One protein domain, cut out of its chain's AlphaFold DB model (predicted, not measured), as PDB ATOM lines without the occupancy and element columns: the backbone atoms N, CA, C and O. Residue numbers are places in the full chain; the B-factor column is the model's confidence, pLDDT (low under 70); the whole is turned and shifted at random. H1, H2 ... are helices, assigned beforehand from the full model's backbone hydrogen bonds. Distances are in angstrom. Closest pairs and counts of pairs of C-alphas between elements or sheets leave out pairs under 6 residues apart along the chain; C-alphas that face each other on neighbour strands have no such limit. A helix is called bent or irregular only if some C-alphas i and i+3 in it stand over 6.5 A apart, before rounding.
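Overview. This is residues 184 to 263 and 280 to 324 of the 637 residues of an uncharacterized protein of Okeania sp. SIO1I7 (UniProt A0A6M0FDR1). What shape does the chain make? H7 lies between H1 and H3 and runs opposite to both, while H2 and H5 cover the side away from H7, so that these five helices form a ring of contacts, with short H6 at one end. Small H4 packs on H3, and residues 258 to 263 trail outward to the cut. What is it made of? The printed part has 125 residues with seven named helices, H1 to H7 in order, and no named strand; the class is all helix. How large is it? It is compact, with a radius of gyration of the C-alphas of 15.0 A and spans of 48 by 38 by 22 A.

Along the chain. Where is the longest helix? H1, residues 184 to 205, begins at C-alpha 184 (129.877, 132.992, 137.772) and is 27.4 A long; it has a kink of 80 degrees near residue 199 and is irregular, with C-alphas 201 and 204 9.4 A apart. Where are the others? H2 is residues 209 to 225, 24.3 A; H3 is 233 to 253, 31.4 A; H4 is 280 to 283, H5 is 288 to 295 and H6 is 298 to 303. H7, residues 306 to 323, 24.4 A, ends at C-alpha 323 (134.688, 131.195, 127.079); it has a kink of 42 degrees near residue 313 and is irregular, with C-alphas 316 and 319 7.2 A apart.

Arrangement. What touches H1? H1 and H2 touch as a helical hairpin, at a shallow tilt of 26 degrees, opposite ways, closest at the C-alphas of Tyr 188 and Tyr 219, 6.3 A. H1 and H7 touch at 13 degrees, also shallow and opposite ways; the closest C-alphas, of Ser 185 and Met 321, are 5.4 A apart. What touches the hub, H3? Residues 238 to 245 of H3 touch residues 316 to 323 of H7, closest at the C-alphas of Ile 242 and Ile 317, 6.1 A. Its residues 243 to 251 touch H5 at a steep tilt of 51 degrees, closest at the C-alphas of Lys 243 and Ser 288, 5.4 A, and its residues 244 to 251 touch H4, closest at the C-alphas of Lys 247 and Leu 283, 6.8 A. What of H5 and H6? Residues 217 to 224 of H2 touch H5, closest at the C-alphas of Arg 217 and Asn 293, 5.3 A; H6 touches no helix, and H1 and H3 are apart. Are the backbones helical? Every O i to N i+4 pair is within hydrogen-bond range in H2, H5 and H6, against 16 of 18 in H1, 16 of 17 in H3 and 11 of 14 in H7; H4 is too short for such a pair.

Size, cuts and confidence. How far does it reach? The two C-alphas farthest apart, of Lys 201 and Pro 263, are 50.6 A apart. Is anything missing? Residues 264 to 279 are not printed, and C-alphas 263 and 280 are 17.0 A apart across the cut, in the link from H3 to H4. Of the links printed whole, H2 to H3 is short and the others are tight. Where is confidence low? The mean pLDDT of the printed part is 86.0, with residues 229 to 235, 255 to 261 and 263 under 70.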
ATOM      1  N   ASP A 184     129.495 131.697 137.209       83.69
ATOM      2  CA  ASP A 184     129.877 132.992 137.772       83.69
ATOM      3  C   ASP A 184     130.232 133.992 136.673       83.69
ATOM      4  O   ASP A 184     129.852 135.158 136.755       83.69
ATOM      5  N   SER A 185     130.862 133.537 135.580       87.62
ATOM      6  CA  SER A 185     131.119 134.421 134.440       87.62
ATOM      7  C   SER A 185     129.838 134.820 133.710       87.62
ATOM      8  O   SER A 185     129.768 135.937 133.203       87.62
ATOM      9  N   GLN A 186     128.802 133.971 133.673       85.25
ATOM     10  CA  GLN A 186     127.511 134.372 133.099       85.25
ATOM     11  C   GLN A 186     126.805 135.405 133.984       85.25
ATOM     12  O   GLN A 186     126.347 136.425 133.474       85.25
ATOM     13  N   ASN A 187     126.767 135.189 135.301       86.25
ATOM     14  CA  ASN A 187     126.171 136.138 136.250       86.25
ATOM     15  C   ASN A 187     126.881 137.494 136.213       86.25
ATOM     16  O   ASN A 187     126.228 138.536 136.174       86.25
ATOM     17  N   TYR A 188     128.210 137.472 136.123       92.25
ATOM     18  CA  TYR A 188     129.020 138.663 135.912       92.25
ATOM     19  C   TYR A 188     128.550 139.433 134.672       92.25
ATOM     20  O   TYR A 188     128.309 140.635 134.736       92.25
ATOM     21  N   LEU A 189     128.402 138.756 133.530       92.62
ATOM     22  CA  LEU A 189     127.996 139.399 132.278       92.62
ATOM     23  C   LEU A 189     126.556 139.917 132.309       92.62
ATOM     24  O   LEU A 189     126.285 140.962 131.721       92.62
ATOM     25  N   ILE A 190     125.656 139.239 133.025       89.50
ATOM     26  CA  ILE A 190     124.304 139.743 133.292       89.50
ATOM     27  C   ILE A 190     124.379 141.070 134.058       89.50
ATOM     28  O   ILE A 190     123.746 142.038 133.639       89.50
ATOM     29  N   ALA A 191     125.187 141.143 135.121       92.38
ATOM     30  CA  ALA A 191     125.357 142.360 135.916       92.38
ATOM     31  C   ALA A 191     126.005 143.504 135.114       92.38
ATOM     32  O   ALA A 191     125.561 144.647 135.207       92.38
ATOM     33  N   VAL A 192     127.000 143.212 134.264       95.25
ATOM     34  CA  VAL A 192     127.590 144.217 133.355       95.25
ATOM     35  C   VAL A 192     126.550 144.750 132.376       95.25
ATOM     36  O   VAL A 192     126.484 145.952 132.128       95.25
ATOM     37  N   ASN A 193     125.726 143.866 131.818       92.44
ATOM     38  CA  ASN A 193     124.690 144.261 130.879       92.44
ATOM     39  C   ASN A 193     123.586 145.091 131.561       92.44
ATOM     40  O   ASN A 193     123.124 146.075 130.993       92.44
ATOM     41  N   GLU A 194     123.207 144.750 132.797       90.75
ATOM     42  CA  GLU A 194     122.293 145.564 133.609       90.75
ATOM     43  C   GLU A 194     122.877 146.955 133.898       90.75
ATOM     44  O   GLU A 194     122.173 147.957 133.754       90.75
ATOM     45  N   LEU A 195     124.173 147.033 134.215       94.56
ATOM     46  CA  LEU A 195     124.870 148.297 134.440       94.56
ATOM     47  C   LEU A 195     124.850 149.162 133.183       94.56
ATOM     48  O   LEU A 195     124.494 150.336 133.265       94.56
ATOM     49  N   LYS A 196     125.189 148.580 132.026       93.94
ATOM     50  CA  LYS A 196     125.198 149.284 130.739       93.94
ATOM     51  C   LYS A 196     123.855 149.961 130.462       93.94
ATOM     52  O   LYS A 196     123.817 151.145 130.158       93.94
ATOM     53  N   ILE A 197     122.753 149.243 130.659       89.94
ATOM     54  CA  ILE A 197     121.398 149.760 130.409       89.94
ATOM     55  C   ILE A 197     121.029 150.880 131.381       89.94
ATOM     56  O   ILE A 197     120.403 151.870 130.993       89.94
ATOM     57  N   LEU A 198     121.387 150.730 132.659       91.31
ATOM     58  CA  LEU A 198     121.142 151.770 133.657       91.31
ATOM     59  C   LEU A 198     121.928 153.044 133.334       91.31
ATOM     60  O   LEU A 198     121.364 154.133 133.449       91.31
ATOM     61  N   LEU A 199     123.178 152.907 132.890       92.88
ATOM     62  CA  LEU A 199     124.030 154.022 132.482       92.88
ATOM     63  C   LEU A 199     123.514 154.713 131.216       92.88
ATOM     64  O   LEU A 199     123.366 155.930 131.223       92.88
ATOM     65  N   GLU A 200     123.134 153.958 130.183       91.69
ATOM     66  CA  GLU A 200     122.550 154.506 128.949       91.69
ATOM     67  C   GLU A 200     121.278 155.325 129.217       91.69
ATOM     68  O   GLU A 200     121.000 156.304 128.526       91.69
ATOM     69  N   LYS A 201     120.496 154.944 130.236       87.44
ATOM     70  CA  LYS A 201     119.225 155.602 130.559       87.44
ATOM     71  C   LYS A 201     119.349 156.752 131.559       87.44
ATOM     72  O   LYS A 201     118.676 157.768 131.399       87.44
ATOM     73  N   LYS A 202     120.089 156.550 132.652       90.25
ATOM     74  CA  LYS A 202     120.134 157.462 133.812       90.25
ATOM     75  C   LYS A 202     121.491 158.166 133.966       90.25
ATOM     76  O   LYS A 202     121.633 158.993 134.864       90.25
ATOM     77  N   GLY A 203     122.490 157.840 133.143       89.25
ATOM     78  CA  GLY A 203     123.872 158.284 133.339       89.25
ATOM     79  C   GLY A 203     124.442 157.810 134.679       89.25
ATOM     80  O   GLY A 203     123.885 156.928 135.321       89.25
ATOM     81  N   MET A 204     125.528 158.425 135.152       89.94
ATOM     82  CA  MET A 204     126.195 158.060 136.418       89.94
ATOM     83  C   MET A 204     125.445 158.496 137.700       89.94
ATOM     84  O   MET A 204     125.993 158.361 138.798       89.94
ATOM     85  N   GLU A 205     124.233 159.049 137.585       86.44
ATOM     86  CA  GLU A 205     123.449 159.612 138.701       86.44
ATOM     87  C   GLU A 205     122.405 158.643 139.278       86.44
ATOM     88  O   GLU A 205     121.810 158.914 140.318       86.44
ATOM     89  N   GLY A 206     122.180 157.493 138.636       87.00
ATOM     90  CA  GLY A 206     121.225 156.494 139.113       87.00
ATOM     91  C   GLY A 206     121.602 155.889 140.473       87.00
ATOM     92  O   GLY A 206     122.692 155.346 140.638       87.00
ATOM     93  N   GLU A 207     120.661 155.884 141.422       88.25
ATOM     94  CA  GLU A 207     120.842 155.301 142.767       88.25
ATOM     95  C   GLU A 207     121.213 153.803 142.744       88.25
ATOM     96  O   GLU A 207     121.909 153.309 143.628       88.25
ATOM     97  N   GLU A 208     120.792 153.082 141.701       87.88
ATOM     98  CA  GLU A 208     121.049 151.647 141.500       87.88
ATOM     99  C   GLU A 208     122.488 151.336 141.031       87.88
ATOM    100  O   GLU A 208     122.909 150.180 141.070       87.88
ATOM    101  N   ILE A 209     123.268 152.341 140.610       93.56
ATOM    102  CA  ILE A 209     124.576 152.136 139.964       93.56
ATOM    103  C   ILE A 209     125.649 151.713 140.961       93.56
ATOM    104  O   ILE A 209     126.351 150.736 140.722       93.56
ATOM    105  N   GLU A 210     125.799 152.416 142.084       94.56
ATOM    106  CA  GLU A 210     126.853 152.088 143.054       94.56
ATOM    107  C   GLU A 210     126.682 150.690 143.685       94.56
ATOM    108  O   GLU A 210     127.681 149.973 143.794       94.56
ATOM    109  N   PRO A 211     125.461 150.239 144.049       95.44
ATOM    110  CA  PRO A 211     125.230 148.852 144.449       95.44
ATOM    111  C   PRO A 211     125.692 147.837 143.395       95.44
ATOM    112  O   PRO A 211     126.377 146.875 143.741       95.44
ATOM    113  N   LEU A 212     125.382 148.077 142.119       95.00
ATOM    114  CA  LEU A 212     125.734 147.172 141.026       95.00
ATOM    115  C   LEU A 212     127.239 147.179 140.721       95.00
ATOM    116  O   LEU A 212     127.847 146.133 140.505       95.00
ATOM    117  N   LEU A 213     127.885 148.345 140.792       97.31
ATOM    118  CA  LEU A 213     129.341 148.461 140.718       97.31
ATOM    119  C   LEU A 213     130.021 147.710 141.869       97.31
ATOM    120  O   LEU A 213     131.030 147.035 141.664       97.31
ATOM    121  N   LYS A 214     129.467 147.779 143.085       96.62
ATOM    122  CA  LYS A 214     129.959 147.006 144.232       96.62
ATOM    123  C   LYS A 214     129.816 145.501 144.007       96.62
ATOM    124  O   LYS A 214     130.742 144.765 144.344       96.62
ATOM    125  N   GLU A 215     128.698 145.060 143.441       95.69
ATOM    126  CA  GLU A 215     128.471 143.662 143.071       95.69
ATOM    127  C   GLU A 215     129.503 143.187 142.037       95.69
ATOM    128  O   GLU A 215     130.167 142.178 142.261       95.69
ATOM    129  N   LEU A 216     129.747 143.971 140.981       97.75
ATOM    130  CA  LEU A 216     130.762 143.669 139.966       97.75
ATOM    131  C   LEU A 216     132.176 143.575 140.551       97.75
ATOM    132  O   LEU A 216     132.914 142.654 140.209       97.75
ATOM    133  N   ARG A 217     132.547 144.460 141.485       97.38
ATOM    134  CA  ARG A 217     133.816 144.354 142.236       97.38
ATOM    135  C   ARG A 217     133.894 143.068 143.065       97.38
ATOM    136  O   ARG A 217     134.962 142.453 143.150       97.38
ATOM    137  N   GLY A 218     132.770 142.659 143.654       96.12
ATOM    138  CA  GLY A 218     132.615 141.380 144.346       96.12
ATOM    139  C   GLY A 218     132.879 140.203 143.413       96.12
ATOM    140  O   GLY A 218     133.800 139.429 143.668       96.12
ATOM    141  N   TYR A 219     132.172 140.141 142.283       94.69
ATOM    142  CA  TYR A 219     132.371 139.098 141.277       94.69
ATOM    143  C   TYR A 219     133.792 139.089 140.704       94.69
ATOM    144  O   TYR A 219     134.367 138.022 140.512       94.69
ATOM    145  N   SER A 220     134.404 140.252 140.455       95.69
ATOM    146  CA  SER A 220     135.801 140.324 140.008       95.69
ATOM    147  C   SER A 220     136.771 139.762 141.046       95.69
ATOM    148  O   SER A 220     137.754 139.121 140.685       95.69
ATOM    149  N   THR A 221     136.516 140.022 142.330       93.12
ATOM    150  CA  THR A 221     137.338 139.507 143.428       93.12
ATOM    151  C   THR A 221     137.213 137.994 143.533       93.12
ATOM    152  O   THR A 221     138.234 137.314 143.552       93.12
ATOM    153  N   GLU A 222     135.985 137.480 143.538       91.12
ATOM    154  CA  GLU A 222     135.705 136.046 143.572       91.12
ATOM    155  C   GLU A 222     136.354 135.338 142.379       91.12
ATOM    156  O   GLU A 222     137.171 134.452 142.577       91.12
ATOM    157  N   LEU A 223     136.157 135.832 141.152       88.88
ATOM    158  CA  LEU A 223     136.799 135.293 139.946       88.88
ATOM    159  C   LEU A 223     138.341 135.248 140.033       88.88
ATOM    160  O   LEU A 223     138.991 134.424 139.395       88.88
ATOM    161  N   ILE A 224     138.970 136.164 140.769       88.44
ATOM    162  CA  ILE A 224     140.432 136.184 140.910       88.44
ATOM    163  C   ILE A 224     140.917 135.225 141.996       88.44
ATOM    164  O   ILE A 224     141.989 134.638 141.802       88.44
ATOM    165  N   ASP A 225     140.176 135.136 143.100       86.88
ATOM    166  CA  ASP A 225     140.545 134.412 144.318       86.88
ATOM    167  C   ASP A 225     140.073 132.945 144.302       86.88
ATOM    168  O   ASP A 225     140.609 132.141 145.064       86.88
ATOM    169  N   THR A 226     139.106 132.588 143.446       82.31
ATOM    170  CA  THR A 226     138.628 131.211 143.269       82.31
ATOM    171  C   THR A 226     139.790 130.278 142.955       82.31
ATOM    172  O   THR A 226     140.571 130.514 142.028       82.31
ATOM    173  N   ASP A 227     139.886 129.193 143.724       73.12
ATOM    174  CA  ASP A 227     140.827 128.118 143.448       73.12
ATOM    175  C   ASP A 227     140.276 127.256 142.312       73.12
ATOM    176  O   ASP A 227     139.326 126.483 142.466       73.12
ATOM    177  N   TYR A 228     140.832 127.460 141.124       70.69
ATOM    178  CA  TYR A 228     140.498 126.680 139.945       70.69
ATOM    179  C   TYR A 228     141.266 125.361 140.016       70.69
ATOM    180  O   TYR A 228     142.364 125.248 139.473       70.69
ATOM    181  N   ASP A 229     140.684 124.387 140.716       56.69
ATOM    182  CA  ASP A 229     141.238 123.044 140.907       56.69
ATOM    183  C   ASP A 229     141.617 122.366 139.565       56.69
ATOM    184  O   ASP A 229     141.192 122.801 138.490       56.69
ATOM    185  N   PHE A 230     142.382 121.261 139.605       49.62
ATOM    186  CA  PHE A 230     142.990 120.535 138.456       49.62
ATOM    187  C   PHE A 230     142.069 120.176 137.261       49.62
ATOM    188  O   PHE A 230     142.533 119.676 136.235       49.62
ATOM    189  N   GLN A 231     140.770 120.458 137.337       51.22
ATOM    190  CA  GLN A 231     139.759 120.183 136.322       51.22
ATOM    191  C   GLN A 231     139.814 121.140 135.099       51.22
ATOM    192  O   GLN A 231     138.959 121.066 134.213       51.22
ATOM    193  N   ILE A 232     140.776 122.081 135.037       52.94
ATOM    194  CA  ILE A 232     140.550 123.349 134.324       52.94
ATOM    195  C   ILE A 232     141.800 124.019 133.689       52.94
ATOM    196  O   ILE A 232     142.064 125.211 133.863       52.94
ATOM    197  N   VAL A 233     142.563 123.312 132.848       52.25
ATOM    198  CA  VAL A 233     143.734 123.917 132.155       52.25
ATOM    199  C   VAL A 233     143.356 125.149 131.304       52.25
ATOM    200  O   VAL A 233     144.138 126.092 131.191       52.25
ATOM    201  N   ASN A 234     142.145 125.200 130.729       61.84
ATOM    202  CA  ASN A 234     141.745 126.315 129.862       61.84
ATOM    203  C   ASN A 234     141.304 127.584 130.617       61.84
ATOM    204  O   ASN A 234     141.546 128.681 130.119       61.84
ATOM    205  N   GLN A 235     140.677 127.486 131.798       67.62
ATOM    206  CA  GLN A 235     140.242 128.703 132.506       67.62
ATOM    207  C   GLN A 235     141.427 129.466 133.092       67.62
ATOM    208  O   GLN A 235     141.400 130.688 133.064       67.62
ATOM    209  N   ILE A 236     142.494 128.790 133.536       73.12
ATOM    210  CA  ILE A 236     143.712 129.474 134.005       73.12
ATOM    211  C   ILE A 236     144.290 130.348 132.886       73.12
ATOM    212  O   ILE A 236     144.648 131.504 133.118       73.12
ATOM    213  N   VAL A 237     144.322 129.834 131.652       76.50
ATOM    214  CA  VAL A 237     144.781 130.588 130.477       76.50
ATOM    215  C   VAL A 237     143.867 131.785 130.199       76.50
ATOM    216  O   VAL A 237     144.356 132.906 130.060       76.50
ATOM    217  N   VAL A 238     142.548 131.576 130.152       83.62
ATOM    218  CA  VAL A 238     141.565 132.645 129.891       83.62
ATOM    219  C   VAL A 238     141.601 133.716 130.987       83.62
ATOM    220  O   VAL A 238     141.668 134.907 130.684       83.62
ATOM    221  N   LEU A 239     141.633 133.315 132.257       87.94
ATOM    222  CA  LEU A 239     141.739 134.215 133.401       87.94
ATOM    223  C   LEU A 239     143.043 135.008 133.363       87.94
ATOM    224  O   LEU A 239     143.038 136.205 133.638       87.94
ATOM    225  N   THR A 240     144.155 134.377 132.985       85.38
ATOM    226  CA  THR A 240     145.442 135.067 132.820       85.38
ATOM    227  C   THR A 240     145.348 136.143 131.739       85.38
ATOM    228  O   THR A 240     145.802 137.265 131.964       85.38
ATOM    229  N   GLN A 241     144.694 135.857 130.607       88.19
ATOM    230  CA  GLN A 241     144.465 136.853 129.552       88.19
ATOM    231  C   GLN A 241     143.598 138.017 130.040       88.19
ATOM    232  O   GLN A 241     143.928 139.170 129.782       88.19
ATOM    233  N   ILE A 242     142.526 137.736 130.782       91.69
ATOM    234  CA  ILE A 242     141.661 138.766 131.373       91.69
ATOM    235  C   ILE A 242     142.440 139.629 132.369       91.69
ATOM    236  O   ILE A 242     142.430 140.854 132.258       91.69
ATOM    237  N   LYS A 243     143.161 138.995 133.308       91.19
ATOM    238  CA  LYS A 243     144.018 139.669 134.295       91.19
ATOM    239  C   LYS A 243     145.053 140.548 133.601       91.19
ATOM    240  O   LYS A 243     145.327 141.646 134.065       91.19
ATOM    241  N   TYR A 244     145.634 140.084 132.502       89.00
ATOM    242  CA  TYR A 244     146.584 140.872 131.732       89.00
ATOM    243  C   TYR A 244     145.914 142.075 131.053       89.00
ATOM    244  O   TYR A 244     146.355 143.201 131.272       89.00
ATOM    245  N   ARG A 245     144.817 141.866 130.312       92.12
ATOM    246  CA  ARG A 245     144.107 142.926 129.573       92.12
ATOM    247  C   ARG A 245     143.600 144.034 130.489       92.12
ATOM    248  O   ARG A 245     143.809 145.202 130.186       92.12
ATOM    249  N   ILE A 246     142.998 143.682 131.627       94.06
ATOM    250  CA  ILE A 246     142.495 144.687 132.574       94.06
ATOM    251  C   ILE A 246     143.636 145.469 133.230       94.06
ATOM    252  O   ILE A 246     143.533 146.679 133.397       94.06
ATOM    253  N   LYS A 247     144.749 144.802 133.572       91.06
ATOM    254  CA  LYS A 247     145.927 145.477 134.128       91.06
ATOM    255  C   LYS A 247     146.510 146.438 133.103       91.06
ATOM    256  O   LYS A 247     146.766 147.587 133.432       91.06
ATOM    257  N   GLN A 248     146.708 145.973 131.874       88.62
ATOM    258  CA  GLN A 248     147.248 146.801 130.807       88.62
ATOM    259  C   GLN A 248     146.383 148.047 130.587       88.62
ATOM    260  O   GLN A 248     146.919 149.148 130.560       88.62
ATOM    261  N   HIS A 249     145.061 147.877 130.505       91.94
ATOM    262  CA  HIS A 249     144.115 148.981 130.348       91.94
ATOM    263  C   HIS A 249     144.205 149.989 131.500       91.94
ATOM    264  O   HIS A 249     144.607 151.129 131.281       91.94
ATOM    265  N   ILE A 250     143.991 149.548 132.745       92.00
ATOM    266  CA  ILE A 250     143.996 150.430 133.922       92.00
ATOM    267  C   ILE A 250     145.341 151.128 134.140       92.00
ATOM    268  O   ILE A 250     145.388 152.345 134.313       92.00
ATOM    269  N   TYR A 251     146.447 150.381 134.150       86.31
ATOM    270  CA  TYR A 251     147.753 150.945 134.508       86.31
ATOM    271  C   TYR A 251     148.402 151.734 133.363       86.31
ATOM    272  O   TYR A 251     149.362 152.461 133.607       86.31
ATOM    273  N   SER A 252     147.883 151.634 132.132       83.06
ATOM    274  CA  SER A 252     148.261 152.553 131.050       83.06
ATOM    275  C   SER A 252     147.602 153.928 131.196       83.06
ATOM    276  O   SER A 252     148.234 154.937 130.890       83.06
ATOM    277  N   GLN A 253     146.368 153.980 131.708       82.19
ATOM    278  CA  GLN A 253     145.623 155.223 131.915       82.19
ATOM    279  C   GLN A 253     145.920 155.896 133.263       82.19
ATOM    280  O   GLN A 253     145.808 157.118 133.390       82.19
ATOM    281  N   ILE A 254     146.295 155.100 134.269       76.06
ATOM    282  CA  ILE A 254     146.736 155.543 135.592       76.06
ATOM    283  C   ILE A 254     148.180 155.060 135.769       76.06
ATOM    284  O   ILE A 254     148.400 153.986 136.340       76.06
ATOM    285  N   PRO A 255     149.175 155.809 135.256       63.47
ATOM    286  CA  PRO A 255     150.565 155.410 135.358       63.47
ATOM    287  C   PRO A 255     150.991 155.477 136.824       63.47
ATOM    288  O   PRO A 255     151.299 156.542 137.354       63.47
ATOM    289  N   ASP A 256     151.008 154.328 137.489       58.19
ATOM    290  CA  ASP A 256     151.651 154.193 138.789       58.19
ATOM    291  C   ASP A 256     153.151 154.015 138.523       58.19
ATOM    292  O   ASP A 256     153.610 152.945 138.103       58.19
ATOM    293  N   SER A 257     153.894 155.114 138.672       49.59
ATOM    294  CA  SER A 257     155.151 155.412 137.971       49.59
ATOM    295  C   SER A 257     156.371 154.559 138.328       49.59
ATOM    296  O   SER A 257     157.428 154.773 137.749       49.59
ATOM    297  N   ASN A 258     156.262 153.557 139.201       54.62
ATOM    298  CA  ASN A 258     157.416 152.760 139.615       54.62
ATOM    299  C   ASN A 258     157.101 151.265 139.576       54.62
ATOM    300  O   ASN A 258     156.605 150.701 140.546       54.62
ATOM    301  N   VAL A 259     157.421 150.617 138.455       60.62
ATOM    302  CA  VAL A 259     157.696 149.175 138.460       60.62
ATOM    303  C   VAL A 259     159.144 149.031 138.914       60.62
ATOM    304  O   VAL A 259     160.042 149.589 138.281       60.62
ATOM    305  N   ASN A 260     159.394 148.310 140.008       62.56
ATOM    306  CA  ASN A 260     160.757 148.052 140.491       62.56
ATOM    307  C   ASN A 260     161.482 147.079 139.546       62.56
ATOM    308  O   ASN A 260     161.602 145.883 139.807       62.56
ATOM    309  N   LEU A 261     161.951 147.600 138.415       64.62
ATOM    310  CA  LEU A 261     162.725 146.861 137.430       64.62
ATOM    311  C   LEU A 261     164.177 146.738 137.890       64.62
ATOM    312  O   LEU A 261     164.783 147.709 138.347       64.62
ATOM    313  N   THR A 262     164.771 145.558 137.709       71.88
ATOM    314  CA  THR A 262     166.224 145.402 137.851       71.88
ATOM    315  C   THR A 262     166.941 146.294 136.827       71.88
ATOM    316  O   THR A 262     166.382 146.501 135.748       71.88
ATOM    317  N   PRO A 263     168.183 146.748 137.064       63.81
ATOM    318  CA  PRO A 263     168.902 147.633 136.136       63.81
ATOM    319  C   PRO A 263     168.903 147.155 134.671       63.81
ATOM    320  O   PRO A 263     168.679 147.941 133.756       63.81
ATOM    321  N   GLU A 280     154.450 141.585 130.019       73.19
ATOM    322  CA  GLU A 280     153.965 141.108 131.314       73.19
ATOM    323  C   GLU A 280     154.830 141.551 132.502       73.19
ATOM    324  O   GLU A 280     154.301 141.720 133.602       73.19
ATOM    325  N   ILE A 281     156.127 141.806 132.290       75.94
ATOM    326  CA  ILE A 281     157.050 142.273 133.334       75.94
ATOM    327  C   ILE A 281     156.693 143.695 133.789       75.94
ATOM    328  O   ILE A 281     156.792 143.994 134.978       75.94
ATOM    329  N   LEU A 282     156.211 144.551 132.878       71.31
ATOM    330  CA  LEU A 282     155.745 145.911 133.203       71.31
ATOM    331  C   LEU A 282     154.510 145.909 134.114       71.31
ATOM    332  O   LEU A 282     154.161 146.928 134.698       71.31
ATOM    333  N   LEU A 283     153.825 144.769 134.209       77.62
ATOM    334  CA  LEU A 283     152.593 144.596 134.970       77.62
ATOM    335  C   LEU A 283     152.753 143.540 136.075       77.62
ATOM    336  O   LEU A 283     151.743 143.042 136.586       77.62
ATOM    337  N   ALA A 284     153.988 143.137 136.396       75.69
ATOM    338  CA  ALA A 284     154.268 142.019 137.295       75.69
ATOM    339  C   ALA A 284     154.012 142.361 138.770       75.69
ATOM    340  O   ALA A 284     153.492 141.530 139.512       75.69
ATOM    341  N   ASP A 285     154.329 143.587 139.184       75.06
ATOM    342  CA  ASP A 285     154.035 144.138 140.515       75.06
ATOM    343  C   ASP A 285     152.591 144.656 140.634       75.06
ATOM    344  O   ASP A 285     152.088 144.907 141.730       75.06
ATOM    345  N   LYS A 286     151.905 144.801 139.499       82.75
ATOM    346  CA  LYS A 286     150.555 145.340 139.423       82.75
ATOM    347  C   LYS A 286     149.502 144.279 139.745       82.75
ATOM    348  O   LYS A 286     149.415 143.227 139.106       82.75
ATOM    349  N   SER A 287     148.630 144.585 140.706       87.94
ATOM    350  CA  SER A 287     147.541 143.690 141.108       87.94
ATOM    351  C   SER A 287     146.365 143.768 140.134       87.94
ATOM    352  O   SER A 287     145.824 144.848 139.881       87.94
ATOM    353  N   SER A 288     145.919 142.612 139.627       90.00
ATOM    354  CA  SER A 288     144.697 142.513 138.815       90.00
ATOM    355  C   SER A 288     143.436 142.772 139.635       90.00
ATOM    356  O   SER A 288     142.465 143.297 139.107       90.00
ATOM    357  N   LYS A 289     143.456 142.437 140.931       91.94
ATOM    358  CA  LYS A 289     142.336 142.679 141.850       91.94
ATOM    359  C   LYS A 289     142.122 144.174 142.066       91.94
ATOM    360  O   LYS A 289     140.995 144.647 142.001       91.94
ATOM    361  N   ILE A 290     143.215 144.920 142.243       92.00
ATOM    362  CA  ILE A 290     143.163 146.385 142.301       92.00
ATOM    363  C   ILE A 290     142.669 146.941 140.964       92.00
ATOM    364  O   ILE A 290     141.747 147.742 140.972       92.00
ATOM    365  N   ALA A 291     143.196 146.461 139.830       93.75
ATOM    366  CA  ALA A 291     142.758 146.923 138.511       93.75
ATOM    367  C   ALA A 291     141.243 146.758 138.300       93.75
ATOM    368  O   ALA A 291     140.575 147.717 137.937       93.75
ATOM    369  N   PHE A 292     140.676 145.586 138.597       96.06
ATOM    370  CA  PHE A 292     139.227 145.384 138.497       96.06
ATOM    371  C   PHE A 292     138.422 146.247 139.470       96.06
ATOM    372  O   PHE A 292     137.387 146.792 139.091       96.06
ATOM    373  N   ASN A 293     138.896 146.395 140.710       95.62
ATOM    374  CA  ASN A 293     138.243 147.267 141.682       95.62
ATOM    375  C   ASN A 293     138.233 148.728 141.222       95.62
ATOM    376  O   ASN A 293     137.231 149.415 141.414       95.62
ATOM    377  N   THR A 294     139.319 149.181 140.596       95.12
ATOM    378  CA  THR A 294     139.418 150.510 139.991       95.12
ATOM    379  C   THR A 294     138.492 150.633 138.786       95.12
ATOM    380  O   THR A 294     137.717 151.584 138.742       95.12
ATOM    381  N   PHE A 295     138.516 149.665 137.863       96.88
ATOM    382  CA  PHE A 295     137.686 149.650 136.655       96.88
ATOM    383  C   PHE A 295     136.196 149.811 136.983       96.88
ATOM    384  O   PHE A 295     135.524 150.684 136.448       96.88
ATOM    385  N   TRP A 296     135.695 149.036 137.949       97.62
ATOM    386  CA  TRP A 296     134.304 149.115 138.403       97.62
ATOM    387  C   TRP A 296     134.069 150.158 139.496       97.62
ATOM    388  O   TRP A 296     133.143 150.015 140.293       97.62
ATOM    389  N   SER A 297     134.898 151.192 139.609       96.12
ATOM    390  CA  SER A 297     134.645 152.286 140.549       96.12
ATOM    391  C   SER A 297     133.882 153.421 139.870       96.12
ATOM    392  O   SER A 297     134.178 153.805 138.739       96.12
ATOM    393  N   SER A 298     132.930 154.019 140.593       94.81
ATOM    394  CA  SER A 298     132.189 155.187 140.093       94.81
ATOM    395  C   SER A 298     133.130 156.346 139.750       94.81
ATOM    396  O   SER A 298     132.932 157.043 138.758       94.81
ATOM    397  N   GLN A 299     134.207 156.520 140.525       93.38
ATOM    398  CA  GLN A 299     135.220 157.545 140.276       93.38
ATOM    399  C   GLN A 299     135.940 157.346 138.936       93.38
ATOM    400  O   GLN A 299     136.157 158.320 138.216       93.38
ATOM    401  N   TYR A 300     136.318 156.110 138.610       94.38
ATOM    402  CA  TYR A 300     137.024 155.798 137.373       94.38
ATOM    403  C   TYR A 300     136.116 155.974 136.153       94.38
ATOM    404  O   TYR A 300     136.461 156.733 135.251       94.38
ATOM    405  N   LEU A 301     134.911 155.394 136.184       94.88
ATOM    406  CA  LEU A 301     133.938 155.510 135.092       94.88
ATOM    407  C   LEU A 301     133.481 156.960 134.848       94.88
ATOM    408  O   LEU A 301     133.234 157.346 133.711       94.88
ATOM    409  N   LYS A 302     133.424 157.806 135.890       92.38
ATOM    410  CA  LYS A 302     133.181 159.255 135.732       92.38
ATOM    411  C   LYS A 302     134.355 159.991 135.089       92.38
ATOM    412  O   LYS A 302     134.142 160.984 134.402       92.38
ATOM    413  N   ARG A 303     135.590 159.560 135.357       92.88
ATOM    414  CA  ARG A 303     136.803 160.228 134.869       92.88
ATOM    415  C   ARG A 303     137.107 159.892 133.409       92.88
ATOM    416  O   ARG A 303     137.522 160.792 132.689       92.88
ATOM    417  N   TYR A 304     136.928 158.636 133.008       90.56
ATOM    418  CA  TYR A 304     137.376 158.116 131.708       90.56
ATOM    419  C   TYR A 304     136.234 157.820 130.724       90.56
ATOM    420  O   TYR A 304     136.458 157.103 129.767       90.56
ATOM    421  N   GLN A 305     135.048 158.409 130.935       92.00
ATOM    422  CA  GLN A 305     133.826 158.170 130.148       92.00
ATOM    423  C   GLN A 305     133.389 156.699 130.178       92.00
ATOM    424  O   GLN A 305     134.013 155.804 129.616       92.00
ATOM    425  N   TRP A 306     132.282 156.429 130.864       94.88
ATOM    426  CA  TRP A 306     131.832 155.058 131.095       94.88
ATOM    427  C   TRP A 306     131.529 154.311 129.785       94.88
ATOM    428  O   TRP A 306     131.651 153.088 129.754       94.88
ATOM    429  N   GLU A 307     131.170 155.027 128.717       95.31
ATOM    430  CA  GLU A 307     130.922 154.494 127.380       95.31
ATOM    431  C   GLU A 307     132.172 153.811 126.803       95.31
ATOM    432  O   GLU A 307     132.123 152.625 126.475       95.31
ATOM    433  N   GLU A 308     133.307 154.519 126.757       94.69
ATOM    434  CA  GLU A 308     134.578 154.001 126.223       94.69
ATOM    435  C   GLU A 308     135.082 152.802 127.040       94.69
ATOM    436  O   GLU A 308     135.569 151.805 126.501       94.69
ATOM    437  N   GLU A 309     134.916 152.865 128.361       95.88
ATOM    438  CA  GLU A 309     135.334 151.799 129.268       95.88
ATOM    439  C   GLU A 309     134.475 150.534 129.107       95.88
ATOM    440  O   GLU A 309     134.998 149.412 129.093       95.88
ATOM    441  N   LEU A 310     133.159 150.678 128.923       96.56
ATOM    442  CA  LEU A 310     132.290 149.539 128.624       96.56
ATOM    443  C   LEU A 310     132.530 148.969 127.222       96.56
ATOM    444  O   LEU A 310     132.435 147.747 127.054       96.56
ATOM    445  N   ASP A 311     132.888 149.800 126.246       96.06
ATOM    446  CA  ASP A 311     133.290 149.332 124.920       96.06
ATOM    447  C   ASP A 311     134.580 148.512 125.009       96.06
ATOM    448  O   ASP A 311     134.596 147.364 124.550       96.06
ATOM    449  N   PHE A 312     135.596 148.996 125.736       96.31
ATOM    450  CA  PHE A 312     136.794 148.210 126.045       96.31
ATOM    451  C   PHE A 312     136.434 146.852 126.660       96.31
ATOM    452  O   PHE A 312     136.940 145.818 126.207       96.31
ATOM    453  N   PHE A 313     135.556 146.824 127.671       97.06
ATOM    454  CA  PHE A 313     135.144 145.572 128.305       97.06
ATOM    455  C   PHE A 313     134.477 144.627 127.299       97.06
ATOM    456  O   PHE A 313     134.801 143.433 127.262       97.06
ATOM    457  N   SER A 314     133.572 145.147 126.469       94.25
ATOM    458  CA  SER A 314     132.839 144.362 125.475       94.25
ATOM    459  C   SER A 314     133.769 143.739 124.424       94.25
ATOM    460  O   SER A 314     133.627 142.563 124.073       94.25
ATOM    461  N   GLU A 315     134.789 144.477 123.988       94.12
ATOM    462  CA  GLU A 315     135.732 144.043 122.960       94.12
ATOM    463  C   GLU A 315     136.816 143.109 123.511       94.12
ATOM    464  O   GLU A 315     137.201 142.122 122.874       94.12
ATOM    465  N   ASN A 316     137.310 143.396 124.718       94.75
ATOM    466  CA  ASN A 316     138.522 142.773 125.242       94.75
ATOM    467  C   ASN A 316     138.266 141.735 126.333       94.75
ATOM    468  O   ASN A 316     139.109 140.856 126.522       94.75
ATOM    469  N   ILE A 317     137.140 141.781 127.040       95.69
ATOM    470  CA  ILE A 317     136.913 140.938 128.224       95.69
ATOM    471  C   ILE A 317     135.674 140.055 128.070       95.69
ATOM    472  O   ILE A 317     135.741 138.865 128.379       95.69
ATOM    473  N   GLN A 318     134.569 140.580 127.536       94.19
ATOM    474  CA  GLN A 318     133.281 139.880 127.490       94.19
ATOM    475  C   GLN A 318     133.361 138.504 126.813       94.19
ATOM    476  O   GLN A 318     132.881 137.511 127.360       94.19
ATOM    477  N   PHE A 319     134.013 138.402 125.649       91.81
ATOM    478  CA  PHE A 319     134.155 137.106 124.976       91.81
ATOM    479  C   PHE A 319     134.982 136.103 125.797       91.81
ATOM    480  O   PHE A 319     134.667 134.913 125.826       91.81
ATOM    481  N   LEU A 320     136.023 136.572 126.492       91.50
ATOM    482  CA  LEU A 320     136.824 135.715 127.363       91.50
ATOM    483  C   LEU A 320     135.971 135.187 128.524       91.50
ATOM    484  O   LEU A 320     136.021 133.990 128.798       91.50
ATOM    485  N   MET A 321     135.111 136.022 129.116       90.88
ATOM    486  CA  MET A 321     134.150 135.602 130.146       90.88
ATOM    487  C   MET A 321     133.176 134.526 129.633       90.88
ATOM    488  O   MET A 321     132.979 133.509 130.302       90.88
ATOM    489  N   HIS A 322     132.635 134.678 128.418       87.38
ATOM    490  CA  HIS A 322     131.801 133.646 127.779       87.38
ATOM    491  C   HIS A 322     132.553 132.333 127.509       87.38
ATOM    492  O   HIS A 322     131.941 131.272 127.406       87.38
ATOM    493  N   SER A 323     133.881 132.379 127.374       88.19
ATOM    494  CA  SER A 323     134.688 131.195 127.079       88.19
ATOM    495  C   SER A 323     134.993 130.323 128.301       88.19
ATOM    496  O   SER A 323     135.418 129.179 128.112       88.19
ATOM    497  N   PHE A 324     134.753 130.810 129.527       86.56
ATOM    498  CA  PHE A 324     134.874 129.978 130.724       86.56
ATOM    499  C   PHE A 324     133.873 128.824 130.683       86.56
ATOM    500  O   PHE A 324     132.705 128.987 130.317       86.56
TER     501      PHE A 324